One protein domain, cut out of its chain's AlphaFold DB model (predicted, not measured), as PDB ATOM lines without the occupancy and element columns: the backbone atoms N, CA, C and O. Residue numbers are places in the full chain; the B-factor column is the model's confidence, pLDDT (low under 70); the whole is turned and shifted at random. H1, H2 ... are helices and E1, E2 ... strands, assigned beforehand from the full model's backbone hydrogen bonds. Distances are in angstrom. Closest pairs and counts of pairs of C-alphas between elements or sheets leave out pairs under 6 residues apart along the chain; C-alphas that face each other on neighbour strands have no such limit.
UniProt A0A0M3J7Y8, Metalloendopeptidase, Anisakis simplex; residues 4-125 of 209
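What this domain is: This is residues 4 to 125 of the 209 residues of the protein "Metalloendopeptidase" of Anisakis simplex (UniProt A0A0M3J7Y8). With little regular structure, the model is a helical hairpin of H1 and H2 beside a body of loops that holds the small strand pair E1 and E2 and the short H3. The printed part has 122 residues, with H1, H2, E1, H3 and E2 in order; 40 are in named elements, mostly helix. It is only just compact, close to loose, with a radius of gyration of the C-alphas of 16.5 A, spanning 49 by 36 by 29 A.

Where its parts are: H1, residues 4 to 22, begins at C-alpha 4 (31.212, -3.117, 5.931) and measures 26.8 A. H2, residues 39 to 49, measures 15.5 A. E1 is residues 65 to 67, H3 77 to 80, and E2 117 to 119, ending at C-alpha 119 (9.099, -17.724, 21.919).

How they stand to each other: H1 and H2, a hairpin, touch at a shallow tilt of 26 degrees, opposite ways; their closest C-alphas, Ala 16 and Glu 45, are 4.7 A apart. Every O i to N i+4 pair in both is within hydrogen-bond range; H3 is too short for one. E1 and E2 are antiparallel, with N 66 and O 118 at 2.8 A. H1 and H3 are apart.

The domain as a whole: The printed part has no cut. The links H1 to H2, H2 to E1 and H3 to E2 are long. Residues 4 to 37 have pLDDT under 70.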
ATOM      1  N   SER A   4      32.063  -2.740   4.793       29.23
ATOM      2  CA  SER A   4      31.212  -3.117   5.931       29.23
ATOM      3  C   SER A   4      31.318  -4.597   6.322       29.23
ATOM      4  O   SER A   4      31.339  -4.924   7.508       29.23
ATOM      5  N   LEU A   5      31.440  -5.498   5.339       30.62
ATOM      6  CA  LEU A   5      31.631  -6.933   5.572       30.62
ATOM      7  C   LEU A   5      33.026  -7.201   6.154       30.62
ATOM      8  O   LEU A   5      33.204  -8.066   7.004       30.62
ATOM      9  N   GLN A   6      34.016  -6.428   5.705       26.81
ATOM     10  CA  GLN A   6      35.416  -6.564   6.099       26.81
ATOM     11  C   GLN A   6      35.679  -6.065   7.530       26.81
ATOM     12  O   GLN A   6      36.546  -6.614   8.210       26.81
ATOM     13  N   PHE A   7      34.921  -5.068   7.999       27.25
ATOM     14  CA  PHE A   7      34.970  -4.578   9.380       27.25
ATOM     15  C   PHE A   7      34.300  -5.557  10.355       27.25
ATOM     16  O   PHE A   7      34.930  -5.978  11.320       27.25
ATOM     17  N   SER A   8      33.088  -6.033  10.037       35.00
ATOM     18  CA  SER A   8      32.390  -7.039  10.853       35.00
ATOM     19  C   SER A   8      33.201  -8.328  10.989       35.00
ATOM     20  O   SER A   8      33.344  -8.849  12.090       35.00
ATOM     21  N   LEU A   9      33.781  -8.831   9.895       37.69
ATOM     22  CA  LEU A   9      34.620 -10.030   9.948       37.69
ATOM     23  C   LEU A   9      35.881  -9.820  10.792       37.69
ATOM     24  O   LEU A   9      36.311 -10.761  11.439       37.69
ATOM     25  N   ARG A  10      36.470  -8.616  10.833       39.84
ATOM     26  CA  ARG A  10      37.649  -8.346  11.674       39.84
ATOM     27  C   ARG A  10      37.326  -8.376  13.161       39.84
ATOM     28  O   ARG A  10      38.091  -8.986  13.898       39.84
ATOM     29  N   ASP A  11      36.217  -7.774  13.577       48.31
ATOM     30  CA  ASP A  11      35.823  -7.763  14.989       48.31
ATOM     31  C   ASP A  11      35.423  -9.167  15.460       48.31
ATOM     32  O   ASP A  11      35.920  -9.631  16.482       48.31
ATOM     33  N   HIS A  12      34.636  -9.903  14.667       49.06
ATOM     34  CA  HIS A  12      34.252 -11.282  15.002       49.06
ATOM     35  C   HIS A  12      35.442 -12.253  14.947       49.06
ATOM     36  O   HIS A  12      35.530 -13.161  15.765       49.06
ATOM     37  N   PHE A  13      36.402 -12.048  14.037       45.53
ATOM     38  CA  PHE A  13      37.629 -12.849  13.989       45.53
ATOM     39  C   PHE A  13      38.555 -12.544  15.170       45.53
ATOM     40  O   PHE A  13      39.196 -13.456  15.684       45.53
ATOM     41  N   LEU A  14      38.607 -11.291  15.641       48.19
ATOM     42  CA  LEU A  14      39.331 -10.949  16.865       48.19
ATOM     43  C   LEU A  14      38.665 -11.591  18.083       48.19
ATOM     44  O   LEU A  14      39.374 -12.178  18.883       48.19
ATOM     45  N   VAL A  15      37.330 -11.556  18.187       50.50
ATOM     46  CA  VAL A  15      36.585 -12.218  19.272       50.50
ATOM     47  C   VAL A  15      36.758 -13.736  19.223       50.50
ATOM     48  O   VAL A  15      36.991 -14.337  20.264       50.50
ATOM     49  N   ALA A  16      36.749 -14.362  18.045       48.97
ATOM     50  CA  ALA A  16      36.998 -15.794  17.910       48.97
ATOM     51  C   ALA A  16      38.444 -16.179  18.219       48.97
ATOM     52  O   ALA A  16      38.668 -17.149  18.935       48.97
ATOM     53  N   ILE A  17      39.430 -15.401  17.758       50.56
ATOM     54  CA  ILE A  17      40.824 -15.571  18.182       50.56
ATOM     55  C   ILE A  17      40.920 -15.382  19.689       50.56
ATOM     56  O   ILE A  17      41.571 -16.177  20.341       50.56
ATOM     57  N   THR A  18      40.260 -14.386  20.267       52.88
ATOM     58  CA  THR A  18      40.247 -14.156  21.708       52.88
ATOM     59  C   THR A  18      39.559 -15.302  22.452       52.88
ATOM     60  O   THR A  18      40.104 -15.753  23.440       52.88
ATOM     61  N   ALA A  19      38.454 -15.871  21.978       48.34
ATOM     62  CA  ALA A  19      37.819 -17.039  22.593       48.34
ATOM     63  C   ALA A  19      38.692 -18.303  22.482       48.34
ATOM     64  O   ALA A  19      38.778 -19.075  23.434       48.34
ATOM     65  N   ILE A  20      39.384 -18.490  21.353       52.12
ATOM     66  CA  ILE A  20      40.332 -19.594  21.133       52.12
ATOM     67  C   ILE A  20      41.607 -19.407  21.976       52.12
ATOM     68  O   ILE A  20      42.114 -20.370  22.534       52.12
ATOM     69  N   VAL A  21      42.120 -18.179  22.093       47.06
ATOM     70  CA  VAL A  21      43.355 -17.833  22.826       47.06
ATOM     71  C   VAL A  21      43.109 -17.715  24.335       47.06
ATOM     72  O   VAL A  21      43.999 -18.038  25.115       47.06
ATOM     73  N   ILE A  22      41.915 -17.294  24.767       48.09
ATOM     74  CA  ILE A  22      41.502 -17.272  26.183       48.09
ATOM     75  C   ILE A  22      41.051 -18.664  26.655       48.09
ATOM     76  O   ILE A  22      41.128 -18.943  27.848       48.09
ATOM     77  N   GLY A  23      40.667 -19.563  25.739       43.16
ATOM     78  CA  GLY A  23      40.325 -20.964  26.029       43.16
ATOM     79  C   GLY A  23      41.373 -21.746  26.824       43.16
ATOM     80  O   GLY A  23      41.006 -22.717  27.477       43.16
ATOM     81  N   ASP A  24      42.624 -21.274  26.843       41.91
ATOM     82  CA  ASP A  24      43.728 -21.829  27.632       41.91
ATOM     83  C   ASP A  24      44.357 -20.809  28.613       41.91
ATOM     84  O   ASP A  24      45.557 -20.870  28.891       41.91
ATOM     85  N   VAL A  25      43.604 -19.847  29.166       41.75
ATOM     86  CA  VAL A  25      44.129 -19.016  30.273       41.75
ATOM     87  C   VAL A  25      43.801 -19.680  31.610       41.75
ATOM     88  O   VAL A  25      42.834 -19.343  32.287       41.75
ATOM     89  N   CYS A  26      44.660 -20.615  32.020       42.88
ATOM     90  CA  CYS A  26      44.913 -20.811  33.445       42.88
ATOM     91  C   CYS A  26      45.650 -19.559  33.928       42.88
ATOM     92  O   CYS A  26      46.821 -19.379  33.591       42.88
ATOM     93  N   ASP A  27      44.988 -18.678  34.678       36.84
ATOM     94  CA  ASP A  27      45.722 -17.624  35.373       36.84
ATOM     95  C   ASP A  27      46.695 -18.298  36.352       36.84
ATOM     96  O   ASP A  27      46.298 -19.086  37.213       36.84
ATOM     97  N   CYS A  28      47.992 -18.034  36.205       40.25
ATOM     98  CA  CYS A  28      49.050 -18.599  37.046       40.25
ATOM     99  C   CYS A  28      49.116 -17.900  38.421       40.25
ATOM    100  O   CYS A  28      50.202 -17.726  38.981       40.25
ATOM    101  N   GLY A  29      47.974 -17.441  38.936       50.03
ATOM    102  CA  GLY A  29      47.819 -16.795  40.231       50.03
ATOM    103  C   GLY A  29      47.596 -17.805  41.354       50.03
ATOM    104  O   GLY A  29      47.157 -18.930  41.138       50.03
ATOM    105  N   VAL A  30      47.897 -17.391  42.586       44.03
ATOM    106  CA  VAL A  30      47.750 -18.194  43.818       44.03
ATOM    107  C   VAL A  30      46.300 -18.565  44.175       44.03
ATOM    108  O   VAL A  30      46.103 -19.328  45.113       44.03
ATOM    109  N   ASP A  31      45.328 -18.120  43.376       44.62
ATOM    110  CA  ASP A  31      43.930 -18.551  43.365       44.62
ATOM    111  C   ASP A  31      43.540 -18.883  41.912       44.62
ATOM    112  O   ASP A  31      42.964 -18.067  41.194       44.62
ATOM    113  N   ALA A  32      43.937 -20.063  41.431       42.81
ATOM    114  CA  ALA A  32      43.641 -20.512  40.073       42.81
ATOM    115  C   ALA A  32      42.152 -20.878  39.930       42.81
ATOM    116  O   ALA A  32      41.765 -22.040  40.080       42.81
ATOM    117  N   GLU A  33      41.304 -19.901  39.616       42.97
ATOM    118  CA  GLU A  33      39.999 -20.168  39.009       42.97
ATOM    119  C   GLU A  33      40.216 -20.475  37.523       42.97
ATOM    120  O   GLU A  33      40.392 -19.590  36.688       42.97
ATOM    121  N   CYS A  34      40.240 -21.764  37.182       46.97
ATOM    122  CA  CYS A  34      40.180 -22.193  35.791       46.97
ATOM    123  C   CYS A  34      38.775 -21.881  35.263       46.97
ATOM    124  O   CYS A  34      37.802 -22.540  35.643       46.97
ATOM    125  N   PHE A  35      38.655 -20.857  34.418       48.78
ATOM    126  CA  PHE A  35      37.415 -20.576  33.706       48.78
ATOM    127  C   PHE A  35      37.169 -21.729  32.727       48.78
ATOM    128  O   PHE A  35      37.791 -21.805  31.670       48.78
ATOM    129  N   ILE A  36      36.274 -22.656  33.076       55.00
ATOM    130  CA  ILE A  36      35.807 -23.668  32.127       55.00
ATOM    131  C   ILE A  36      34.959 -22.931  31.090       55.00
ATOM    132  O   ILE A  36      33.782 -22.657  31.320       55.00
ATOM    133  N   ILE A  37      35.563 -22.569  29.958       64.62
ATOM    134  CA  ILE A  37      34.806 -22.045  28.825       64.62
ATOM    135  C   ILE A  37      33.959 -23.192  28.272       64.62
ATOM    136  O   ILE A  37      34.479 -24.245  27.900       64.62
ATOM    137  N   GLU A  38      32.641 -23.001  28.228       76.44
ATOM    138  CA  GLU A  38      31.750 -23.991  27.636       76.44
ATOM    139  C   GLU A  38      32.075 -24.163  26.147       76.44
ATOM    140  O   GLU A  38      32.242 -23.190  25.407       76.44
ATOM    141  N   VAL A  39      32.117 -25.415  25.682       85.69
ATOM    142  CA  VAL A  39      32.410 -25.753  24.278       85.69
ATOM    143  C   VAL A  39      31.479 -25.015  23.307       85.69
ATOM    144  O   VAL A  39      31.889 -24.667  22.197       85.69
ATOM    145  N   GLY A  40      30.238 -24.726  23.708       89.12
ATOM    146  CA  GLY A  40      29.317 -23.956  22.878       89.12
ATOM    147  C   GLY A  40      29.683 -22.474  22.751       89.12
ATOM    148  O   GLY A  40      29.395 -21.906  21.704       89.12
ATOM    149  N   ILE A  41      30.378 -21.854  23.712       87.38
ATOM    150  CA  ILE A  41      30.887 -20.476  23.557       87.38
ATOM    151  C   ILE A  41      31.962 -20.441  22.471       87.38
ATOM    152  O   ILE A  41      31.879 -19.645  21.543       87.38
ATOM    153  N   ILE A  42      32.930 -21.359  22.532       87.25
ATOM    154  CA  ILE A  42      33.973 -21.466  21.500       87.25
ATOM    155  C   ILE A  42      33.324 -21.731  20.134       87.25
ATOM    156  O   ILE A  42      33.658 -21.092  19.138       87.25
ATOM    157  N   SER A  43      32.343 -22.636  20.099       90.88
ATOM    158  CA  SER A  43      31.601 -22.948  18.878       90.88
ATOM    159  C   SER A  43      30.845 -21.734  18.322       90.88
ATOM    160  O   SER A  43      30.857 -21.531  17.112       90.88
ATOM    161  N   HIS A  44      30.233 -20.908  19.177       93.06
ATOM    162  CA  HIS A  44      29.526 -19.681  18.791       93.06
ATOM    163  C   HIS A  44      30.446 -18.706  18.047       93.06
ATOM    164  O   HIS A  44      30.118 -18.236  16.958       93.06
ATOM    165  N   GLU A  45      31.633 -18.446  18.594       90.94
ATOM    166  CA  GLU A  45      32.573 -17.505  17.979       90.94
ATOM    167  C   GLU A  45      33.208 -18.058  16.694       90.94
ATOM    168  O   GLU A  45      33.441 -17.323  15.726       90.94
ATOM    169  N   ILE A  46      33.424 -19.376  16.629       89.25
ATOM    170  CA  ILE A  46      33.839 -20.040  15.389       89.25
ATOM    171  C   ILE A  46      32.756 -19.891  14.313       89.25
ATOM    172  O   ILE A  46      33.083 -19.581  13.168       89.25
ATOM    173  N   LEU A  47      31.477 -20.067  14.651       92.88
ATOM    174  CA  LEU A  47      30.381 -19.902  13.693       92.88
ATOM    175  C   LEU A  47      30.302 -18.471  13.146       92.88
ATOM    176  O   LEU A  47      30.162 -18.311  11.931       92.88
ATOM    177  N   HIS A  48      30.484 -17.445  13.985       92.81
ATOM    178  CA  HIS A  48      30.615 -16.061  13.502       92.81
ATOM    179  C   HIS A  48      31.767 -15.904  12.512       92.81
ATOM    180  O   HIS A  48      31.598 -15.307  11.449       92.81
ATOM    181  N   SER A  49      32.929 -16.487  12.822       89.50
ATOM    182  CA  SER A  49      34.098 -16.459  11.929       89.50
ATOM    183  C   SER A  49      33.852 -17.173  10.599       89.50
ATOM    184  O   SER A  49      34.418 -16.789   9.576       89.50
ATOM    185  N   LEU A  50      32.985 -18.189  10.599       89.75
ATOM    186  CA  LEU A  50      32.530 -18.902   9.403       89.75
ATOM    187  C   LEU A  50      31.378 -18.187   8.671       89.75
ATOM    188  O   LEU A  50      30.909 -18.687   7.646       89.75
ATOM    189  N   GLY A  51      30.955 -17.013   9.151       90.19
ATOM    190  CA  GLY A  51      29.969 -16.149   8.502       90.19
ATOM    191  C   GLY A  51      28.521 -16.380   8.934       90.19
ATOM    192  O   GLY A  51      27.609 -15.933   8.236       90.19
ATOM    193  N   ILE A  52      28.290 -17.074  10.049       92.12
ATOM    194  CA  ILE A  52      26.947 -17.305  10.588       92.12
ATOM    195  C   ILE A  52      26.568 -16.160  11.520       92.12
ATOM    196  O   ILE A  52      27.280 -15.859  12.468       92.12
ATOM    197  N   TRP A  53      25.427 -15.532  11.251       94.50
ATOM    198  CA  TRP A  53      24.850 -14.514  12.125       94.50
ATOM    199  C   TRP A  53      24.030 -15.147  13.245       94.50
ATOM    200  O   TRP A  53      23.668 -16.320  13.190       94.50
ATOM    201  N   HIS A  54      23.686 -14.348  14.255       96.94
ATOM    202  CA  HIS A  54      22.778 -14.797  15.302       96.94
ATOM    203  C   HIS A  54      21.411 -15.219  14.748       96.94
ATOM    204  O   HIS A  54      20.838 -14.527  13.904       96.94
ATOM    205  N   GLU A  55      20.853 -16.306  15.285       97.75
ATOM    206  CA  GLU A  55      19.604 -16.904  14.787       97.75
ATOM    207  C   GLU A  55      18.420 -15.926  14.918       97.75
ATOM    208  O   GLU A  55      17.633 -15.765  13.984       97.75
ATOM    209  N   GLN A  56      18.360 -15.140  16.005       97.44
ATOM    210  CA  GLN A  56      17.339 -14.093  16.184       97.44
ATOM    211  C   GLN A  56      17.515 -12.883  15.256       97.44
ATOM    212  O   GLN A  56      16.766 -11.913  15.350       97.44
ATOM    213  N   SER A  57      18.505 -12.889  14.367       96.38
ATOM    214  CA  SER A  57      18.657 -11.862  13.336       96.38
ATOM    215  C   SER A  57      18.088 -12.306  11.988       96.38
ATOM    216  O   SER A  57      18.138 -11.527  11.041       96.38
ATOM    217  N   ARG A  58      17.535 -13.518  11.860       96.00
ATOM    218  CA  ARG A  58      16.934 -13.974  10.596       96.00
ATOM    219  C   ARG A  58      15.753 -13.103  10.153       96.00
ATOM    220  O   ARG A  58      15.041 -12.516  10.972       96.00
ATOM    221  N   SER A  59      15.522 -13.054   8.841       94.69
ATOM    222  CA  SER A  59      14.405 -12.321   8.224       94.69
ATOM    223  C   SER A  59      13.031 -12.842   8.668       94.69
ATOM    224  O   SER A  59      12.112 -12.038   8.860       94.69
ATOM    225  N   ASP A  60      12.926 -14.158   8.878       95.25
ATOM    226  CA  ASP A  60      11.725 -14.922   9.241       95.25
ATOM    227  C   ASP A  60      11.519 -15.084  10.759       95.25
ATOM    228  O   ASP A  60      10.519 -15.656  11.190       95.25
ATOM    229  N   ARG A  61      12.415 -14.550  11.604       96.75
ATOM    230  CA  ARG A  61      12.382 -14.778  13.066       96.75
ATOM    231  C   ARG A  61      11.043 -14.440  13.725       96.75
ATOM    232  O   ARG A  61      10.694 -15.029  14.743       96.75
ATOM    233  N   ASP A  62      10.320 -13.452  13.189       97.19
ATOM    234  CA  ASP A  62       9.115 -12.921  13.826       97.19
ATOM    235  C   ASP A  62       7.966 -13.943  13.734       97.19
ATOM    236  O   ASP A  62       6.950 -13.777  14.399       97.19
ATOM    237  N   GLU A  63       8.120 -15.027  12.965       97.50
ATOM    238  CA  GLU A  63       7.235 -16.200  12.962       97.50
ATOM    239  C   GLU A  63       7.489 -17.151  14.145       97.50
ATOM    240  O   GLU A  63       6.640 -17.983  14.452       97.50
ATOM    241  N   TYR A  64       8.617 -17.006  14.847       98.12
ATOM    242  CA  TYR A  64       9.071 -17.930  15.896       98.12
ATOM    243  C   TYR A  64       9.251 -17.258  17.255       98.12
ATOM    244  O   TYR A  64       9.031 -17.889  18.290       98.12
ATOM    245  N   ILE A  65       9.613 -15.975  17.268       98.50
ATOM    246  CA  ILE A  65       9.861 -15.199  18.483       98.50
ATOM    247  C   ILE A  65       9.191 -13.824  18.430       98.50
ATOM    248  O   ILE A  65       8.808 -13.325  17.372       98.50
ATOM    249  N   ASN A  66       9.078 -13.196  19.595       98.12
ATOM    250  CA  ASN A  66       8.708 -11.802  19.769       98.12
ATOM    251  C   ASN A  66       9.797 -11.084  20.579       98.12
ATOM    252  O   ASN A  66      10.282 -11.614  21.580       98.12
ATOM    253  N   VAL A  67      10.160  -9.873  20.153       97.94
ATOM    254  CA  VAL A  67      11.170  -9.041  20.820       97.94
ATOM    255  C   VAL A  67      10.478  -7.885  21.540       97.94
ATOM    256  O   VAL A  67       9.787  -7.076  20.921       97.94
ATOM    257  N   ASN A  68      10.666  -7.805  22.851       97.38
ATOM    258  CA  ASN A  68      10.182  -6.733  23.707       97.38
ATOM    259  C   ASN A  68      11.193  -5.577  23.741       97.38
ATOM    260  O   ASN A  68      12.052  -5.509  24.623       97.38
ATOM    261  N   TYR A  69      11.075  -4.663  22.778       96.12
ATOM    262  CA  TYR A  69      11.950  -3.492  22.681       96.12
ATOM    263  C   TYR A  69      11.830  -2.545  23.888       96.12
ATOM    264  O   TYR A  69      12.812  -1.900  24.244       96.12
ATOM    265  N   ASP A  70      10.688  -2.518  24.588       96.56
ATOM    266  CA  ASP A  70      10.487  -1.657  25.765       96.56
ATOM    267  C   ASP A  70      11.346  -2.073  26.969       96.56
ATOM    268  O   ASP A  70      11.582  -1.270  27.886       96.56
ATOM    269  N   ASN A  71      11.807  -3.329  26.981       96.75
ATOM    270  CA  ASN A  71      12.705  -3.861  28.001       96.75
ATOM    271  C   ASN A  71      14.174  -3.901  27.559       96.75
ATOM    272  O   ASN A  71      14.999  -4.453  28.280       96.75
ATOM    273  N   LEU A  72      14.542  -3.319  26.418       95.25
ATOM    274  CA  LEU A  72      15.950  -3.204  26.043       95.25
ATOM    275  C   LEU A  72      16.642  -2.078  26.811       95.25
ATOM    276  O   LEU A  72      16.057  -1.026  27.089       95.25
ATOM    277  N   PHE A  73      17.918  -2.284  27.139       92.75
ATOM    278  CA  PHE A  73      18.784  -1.162  27.494       92.75
ATOM    279  C   PHE A  73      18.861  -0.175  26.313       92.75
ATOM    280  O   PHE A  73      19.130  -0.616  25.193       92.75
ATOM    281  N   PRO A  74      18.661   1.141  26.535       93.44
ATOM    282  CA  PRO A  74      18.733   2.127  25.458       93.44
ATOM    283  C   PRO A  74      20.060   2.049  24.694       93.44
ATOM    284  O   PRO A  74      21.127   2.060  25.312       93.44
ATOM    285  N   GLY A  75      19.996   1.986  23.364       93.38
ATOM    286  CA  GLY A  75      21.160   1.832  22.484       93.38
ATOM    287  C   GLY A  75      21.488   0.383  22.102       93.38
ATOM    288  O   GLY A  75      22.387   0.169  21.291       93.38
ATOM    289  N   MET A  76      20.780  -0.611  22.652       93.12
ATOM    290  CA  MET A  76      20.973  -2.032  22.323       93.12
ATOM    291  C   MET A  76      20.049  -2.544  21.212       93.12
ATOM    292  O   MET A  76      20.159  -3.709  20.826       93.12
ATOM    293  N   GLU A  77      19.163  -1.704  20.674       91.75
ATOM    294  CA  GLU A  77      18.176  -2.058  19.646       91.75
ATOM    295  C   GLU A  77      18.841  -2.620  18.379       91.75
ATOM    296  O   GLU A  77      18.316  -3.552  17.767       91.75
ATOM    297  N   GLY A  78      20.041  -2.128  18.048       91.88
ATOM    298  CA  GLY A  78      20.848  -2.598  16.917       91.88
ATOM    299  C   GLY A  78      21.205  -4.091  16.972       91.88
ATOM    300  O   GLY A  78      21.329  -4.734  15.933       91.88
ATOM    301  N   ASN A  79      21.294  -4.685  18.170       91.94
ATOM    302  CA  ASN A  79      21.577  -6.121  18.339       91.94
ATOM    303  C   ASN A  79      20.392  -7.022  17.934       91.94
ATOM    304  O   ASN A  79      20.535  -8.242  17.851       91.94
ATOM    305  N   PHE A  80      19.220  -6.426  17.700       95.06
ATOM    306  CA  PHE A  80      17.987  -7.105  17.302       95.06
ATOM    307  C   PHE A  80      17.548  -6.708  15.889       95.06
ATOM    308  O   PHE A  80      16.402  -6.952  15.498       95.06
ATOM    309  N   GLU A  81      18.427  -6.119  15.082       94.12
ATOM    310  CA  GLU A  81      18.127  -5.855  13.677       94.12
ATOM    311  C   GLU A  81      18.012  -7.155  12.874       94.12
ATOM    312  O   GLU A  81      18.834  -8.066  12.991       94.12
ATOM    313  N   LYS A  82      16.982  -7.246  12.024       94.69
ATOM    314  CA  LYS A  82      16.873  -8.354  11.068       94.69
ATOM    315  C   LYS A  82      17.881  -8.171   9.945       94.69
ATOM    316  O   LYS A  82      18.035  -7.080   9.397       94.69
ATOM    317  N   ARG A  83      18.507  -9.266   9.541       91.81
ATOM    318  CA  ARG A  83      19.257  -9.365   8.297       91.81
ATOM    319  C   ARG A  83      18.293  -9.642   7.149       91.81
ATOM    320  O   ARG A  83      17.291 -10.339   7.292       91.81
ATOM    321  N   THR A  84      18.586  -9.042   6.004       86.56
ATOM    322  CA  THR A  84      17.806  -9.228   4.779       86.56
ATOM    323  C   THR A  84      18.279 -10.471   4.037       86.56
ATOM    324  O   THR A  84      19.477 -10.742   4.023       86.56
ATOM    325  N   GLU A  85      17.389 -11.117   3.286       81.69
ATOM    326  CA  GLU A  85      17.711 -12.276   2.430       81.69
ATOM    327  C   GLU A  85      18.762 -11.983   1.344       81.69
ATOM    328  O   GLU A  85      19.391 -12.884   0.806       81.69
ATOM    329  N   VAL A  86      19.006 -10.703   1.046       78.31
ATOM    330  CA  VAL A  86      20.090 -10.265   0.151       78.31
ATOM    331  C   VAL A  86      21.476 -10.480   0.776       78.31
ATOM    332  O   VAL A  86      22.458 -10.665   0.063       78.31
ATOM    333  N   VAL A  87      21.565 -10.424   2.105       75.81
ATOM    334  CA  VAL A  87      22.823 -10.456   2.870       75.81
ATOM    335  C   VAL A  87      23.029 -11.811   3.546       75.81
ATOM    336  O   VAL A  87      24.167 -12.201   3.793       75.81
ATOM    337  N   THR A  88      21.949 -12.540   3.834       81.44
ATOM    338  CA  THR A  88      21.985 -13.827   4.538       81.44
ATOM    339  C   THR A  88      21.118 -14.864   3.842       81.44
ATOM    340  O   THR A  88      20.009 -14.555   3.420       81.44
ATOM    341  N   SER A  89      21.593 -16.107   3.792       87.44
ATOM    342  CA  SER A  89      20.812 -17.257   3.337       87.44
ATOM    343  C   SER A  89      20.657 -18.251   4.476       87.44
ATOM    344  O   SER A  89      21.640 -18.614   5.119       87.44
ATOM    345  N   ASN A  90      19.433 -18.732   4.680       86.88
ATOM    346  CA  ASN A  90      19.145 -19.781   5.657       86.88
ATOM    347  C   ASN A  90      19.382 -21.190   5.077       86.88
ATOM    348  O   ASN A  90      19.124 -22.177   5.758       86.88
ATOM    349  N   LEU A  91      19.824 -21.298   3.810       89.94
ATOM    350  CA  LEU A  91      20.025 -22.560   3.077       89.94
ATOM    351  C   LEU A  91      18.813 -23.505   3.167       89.94
ATOM    352  O   LEU A  91      18.965 -24.712   3.358       89.94
ATOM    353  N   GLU A  92      17.606 -22.932   3.093       90.12
ATOM    354  CA  GLU A  92      16.321 -23.640   3.227       90.12
ATOM    355  C   GLU A  92      16.166 -24.408   4.556       90.12
ATOM    356  O   GLU A  92      15.348 -25.320   4.672       90.12
ATOM    357  N   GLN A  93      16.946 -24.052   5.583       94.38
ATOM    358  CA  GLN A  93      16.837 -24.657   6.905       94.38
ATOM    359  C   GLN A  93      15.813 -23.908   7.776       94.38
ATOM    360  O   GLN A  93      15.831 -22.671   7.848       94.38
ATOM    361  N   PRO A  94      14.930 -24.639   8.484       95.12
ATOM    362  CA  PRO A  94      13.941 -24.024   9.362       95.12
ATOM    363  C   PRO A  94      14.612 -23.384  10.578       95.12
ATOM    364  O   PRO A  94      15.644 -23.883  11.033       95.12
ATOM    365  N   TYR A  95      13.987 -22.344  11.131       97.06
ATOM    366  CA  TYR A  95      14.466 -21.627  12.319       97.06
ATOM    367  C   TYR A  95      14.817 -22.580  13.470       97.06
ATOM    368  O   TYR A  95      14.109 -23.571  13.709       97.06
ATOM    369  N   ASP A  96      15.930 -22.323  14.154       97.44
ATOM    370  CA  ASP A  96      16.421 -23.165  15.243       97.44
ATOM    371  C   ASP A  96      16.461 -22.447  16.595       97.44
ATOM    372  O   ASP A  96      17.434 -21.792  16.963       97.44
ATOM    373  N   LEU A  97      15.413 -22.647  17.394       97.62
ATOM    374  CA  LEU A  97      15.346 -22.132  18.764       97.62
ATOM    375  C   LEU A  97      16.465 -22.686  19.664       97.62
ATOM    376  O   LEU A  97      16.810 -22.043  20.650       97.62
ATOM    377  N   GLY A  98      17.036 -23.850  19.341       96.69
ATOM    378  CA  GLY A  98      18.144 -24.463  20.078       96.69
ATOM    379  C   GLY A  98      19.529 -24.126  19.531       96.69
ATOM    380  O   GLY A  98      20.516 -24.655  20.049       96.69
ATOM    381  N   SER A  99      19.629 -23.269  18.510       97.62
ATOM    382  CA  SER A  99      20.917 -22.872  17.943       97.62
ATOM    383  C   SER A  99      21.813 -22.241  19.007       97.62
ATOM    384  O   SER A  99      21.376 -21.399  19.801       97.62
ATOM    385  N   VAL A 100      23.102 -22.589  18.977       96.75
ATOM    386  CA  VAL A 100      24.103 -21.923  19.822       96.75
ATOM    387  C   VAL A 100      24.239 -20.437  19.462       96.75
ATOM    388  O   VAL A 100      24.696 -19.634  20.273       96.75
ATOM    389  N   MET A 101      23.797 -20.052  18.261       97.25
ATOM    390  CA  MET A 101      23.764 -18.681  17.755       97.25
ATOM    391  C   MET A 101      22.523 -17.907  18.200       97.25
ATOM    392  O   MET A 101      22.428 -16.713  17.924       97.25
ATOM    393  N   HIS A 102      21.580 -18.536  18.904       98.31
ATOM    394  CA  HIS A 102      20.404 -17.852  19.425       98.31
ATOM    395  C   HIS A 102      20.726 -17.113  20.736       98.31
ATOM    396  O   HIS A 102      21.450 -17.610  21.609       98.31
ATOM    397  N   TYR A 103      20.180 -15.910  20.905       97.75
ATOM    398  CA  TYR A 103      20.221 -15.179  22.176       97.75
ATOM    399  C   TYR A 103      19.368 -15.829  23.271       97.75
ATOM    400  O   TYR A 103      18.395 -16.527  22.989       97.75
ATOM    401  N   SER A 104      19.731 -15.578  24.529       96.81
ATOM    402  CA  SER A 104      18.910 -15.941  25.684       96.81
ATOM    403  C   SER A 104      17.670 -15.052  25.796       96.81
ATOM    404  O   SER A 104      17.591 -13.975  25.202       96.81
ATOM    405  N   SER A 105      16.693 -15.497  26.589       97.44
ATOM    406  CA  SER A 105      15.428 -14.780  26.794       97.44
ATOM    407  C   SER A 105      15.607 -13.373  27.371       97.44
ATOM    408  O   SER A 105      14.822 -12.486  27.055       97.44
ATOM    409  N   THR A 106      16.640 -13.141  28.182       96.81
ATOM    410  CA  THR A 106      16.920 -11.863  28.862       96.81
ATOM    411  C   THR A 106      18.099 -11.103  28.253       96.81
ATOM    412  O   THR A 106      18.642 -10.189  28.875       96.81
ATOM    413  N   ALA A 107      18.515 -11.455  27.030       93.94
ATOM    414  CA  ALA A 107      19.610 -10.769  26.356       93.94
ATOM    415  C   ALA A 107      19.343  -9.255  26.272       93.94
ATOM    416  O   ALA A 107      18.277  -8.824  25.827       93.94
ATOM    417  N   PHE A 108      20.316  -8.459  26.730       95.38
ATOM    418  CA  PHE A 108      20.269  -6.989  26.764       95.38
ATOM    419  C   PHE A 108      19.058  -6.385  27.506       95.38
ATOM    420  O   PHE A 108      18.711  -5.223  27.280       95.38
ATOM    421  N   ALA A 109      18.429  -7.156  28.398       95.12
ATOM    422  CA  ALA A 109      17.291  -6.708  29.188       95.12
ATOM    423  C   ALA A 109      17.697  -5.624  30.196       95.12
ATOM    424  O   ALA A 109      18.627  -5.822  30.978       95.12
ATOM    425  N   ARG A 110      16.951  -4.515  30.235       94.75
ATOM    426  CA  ARG A 110      17.026  -3.496  31.292       94.75
ATOM    427  C   ARG A 110      16.607  -4.080  32.639       94.75
ATOM    428  O   ARG A 110      17.250  -3.822  33.652       94.75
ATOM    429  N   ASP A 111      15.521  -4.846  32.639       94.62
ATOM    430  CA  ASP A 111      15.046  -5.606  33.788       94.62
ATOM    431  C   ASP A 111      15.152  -7.103  33.484       94.62
ATOM    432  O   ASP A 111      14.398  -7.632  32.667       94.62
ATOM    433  N   GLN A 112      16.083  -7.786  34.157       93.62
ATOM    434  CA  GLN A 112      16.323  -9.221  33.976       93.62
ATOM    435  C   GLN A 112      15.165 -10.107  34.459       93.62
ATOM    436  O   GLN A 112      15.143 -11.293  34.137       93.62
ATOM    437  N   SER A 113      14.198  -9.566  35.210       94.88
ATOM    438  CA  SER A 113      12.986 -10.306  35.585       94.88
ATOM    439  C   SER A 113      11.975 -10.419  34.436       94.88
ATOM    440  O   SER A 113      11.075 -11.258  34.484       94.88
ATOM    441  N   THR A 114      12.143  -9.608  33.388       95.25
ATOM    442  CA  THR A 114      11.285  -9.591  32.202       95.25
ATOM    443  C   THR A 114      12.073 -10.063  30.980       95.25
ATOM    444  O   THR A 114      13.187  -9.617  30.722       95.25
ATOM    445  N   ALA A 115      11.496 -10.968  30.191       97.00
ATOM    446  CA  ALA A 115      12.138 -11.447  28.972       97.00
ATOM    447  C   ALA A 115      12.152 -10.358  27.884       97.00
ATOM    448  O   ALA A 115      11.134  -9.720  27.599       97.00
ATOM    449  N   THR A 116      13.309 -10.182  27.253       97.69
ATOM    450  CA  THR A 116      13.466  -9.445  25.996       97.69
ATOM    451  C   THR A 116      12.960 -10.274  24.822       97.69
ATOM    452  O   THR A 116      12.314  -9.738  23.930       97.69
ATOM    453  N   ILE A 117      13.250 -11.577  24.806       98.38
ATOM    454  CA  ILE A 117      12.823 -12.495  23.748       98.38
ATOM    455  C   ILE A 117      11.849 -13.507  24.331       98.38
ATOM    456  O   ILE A 117      12.205 -14.283  25.225       98.38
ATOM    457  N   THR A 118      10.645 -13.545  23.771       98.31
ATOM    458  CA  THR A 118       9.669 -14.596  24.047       98.31
ATOM    459  C   THR A 118       9.457 -15.473  22.823       98.31
ATOM    460  O   THR A 118       9.345 -14.975  21.704       98.31
ATOM    461  N   THR A 119       9.424 -16.791  23.004       98.38
ATOM    462  CA  THR A 119       9.099 -17.724  21.919       98.38
ATOM    463  C   THR A 119       7.592 -17.719  21.669       98.38
ATOM    464  O   THR A 119       6.798 -17.552  22.597       98.38
ATOM    465  N   ARG A 120       7.166 -17.886  20.412       98.06
ATOM    466  CA  ARG A 120       5.733 -17.970  20.084       98.06
ATOM    467  C   ARG A 120       5.091 -19.234  20.636       98.06
ATOM    468  O   ARG A 120       3.962 -19.182  21.114       98.06
ATOM    469  N   ASP A 121       5.816 -20.344  20.583       97.19
ATOM    470  CA  ASP A 121       5.462 -21.556  21.312       97.19
ATOM    471  C   ASP A 121       6.184 -21.550  22.664       97.19
ATOM    472  O   ASP A 121       7.415 -21.625  22.738       97.19
ATOM    473  N   GLY A 122       5.405 -21.439  23.740       96.50
ATOM    474  CA  GLY A 122       5.914 -21.360  25.107       96.50
ATOM    475  C   GLY A 122       6.651 -22.618  25.572       96.50
ATOM    476  O   GLY A 122       7.484 -22.519  26.472       96.50
ATOM    477  N   ASN A 123       6.427 -23.775  24.938       96.69
ATOM    478  CA  ASN A 123       7.136 -25.014  25.278       96.69
ATOM    479  C   ASN A 123       8.645 -24.919  24.997       96.69
ATOM    480  O   ASN A 123       9.433 -25.625  25.622       96.69
ATOM    481  N   TYR A 124       9.053 -24.016  24.099       96.62
ATOM    482  CA  TYR A 124      10.452 -23.811  23.712       96.62
ATOM    483  C   TYR A 124      11.118 -22.610  24.396       96.62
ATOM    484  O   TYR A 124      12.263 -22.274  24.086       96.62
ATOM    485  N   GLN A 125      10.450 -21.951  25.346       97.69
ATOM    486  CA  GLN A 125      10.977 -20.731  25.969       97.69
ATOM    487  C   GLN A 125      12.306 -20.957  26.709       97.69
ATOM    488  O   GLN A 125      13.130 -20.048  26.798       97.69
TER     489      GLN A 125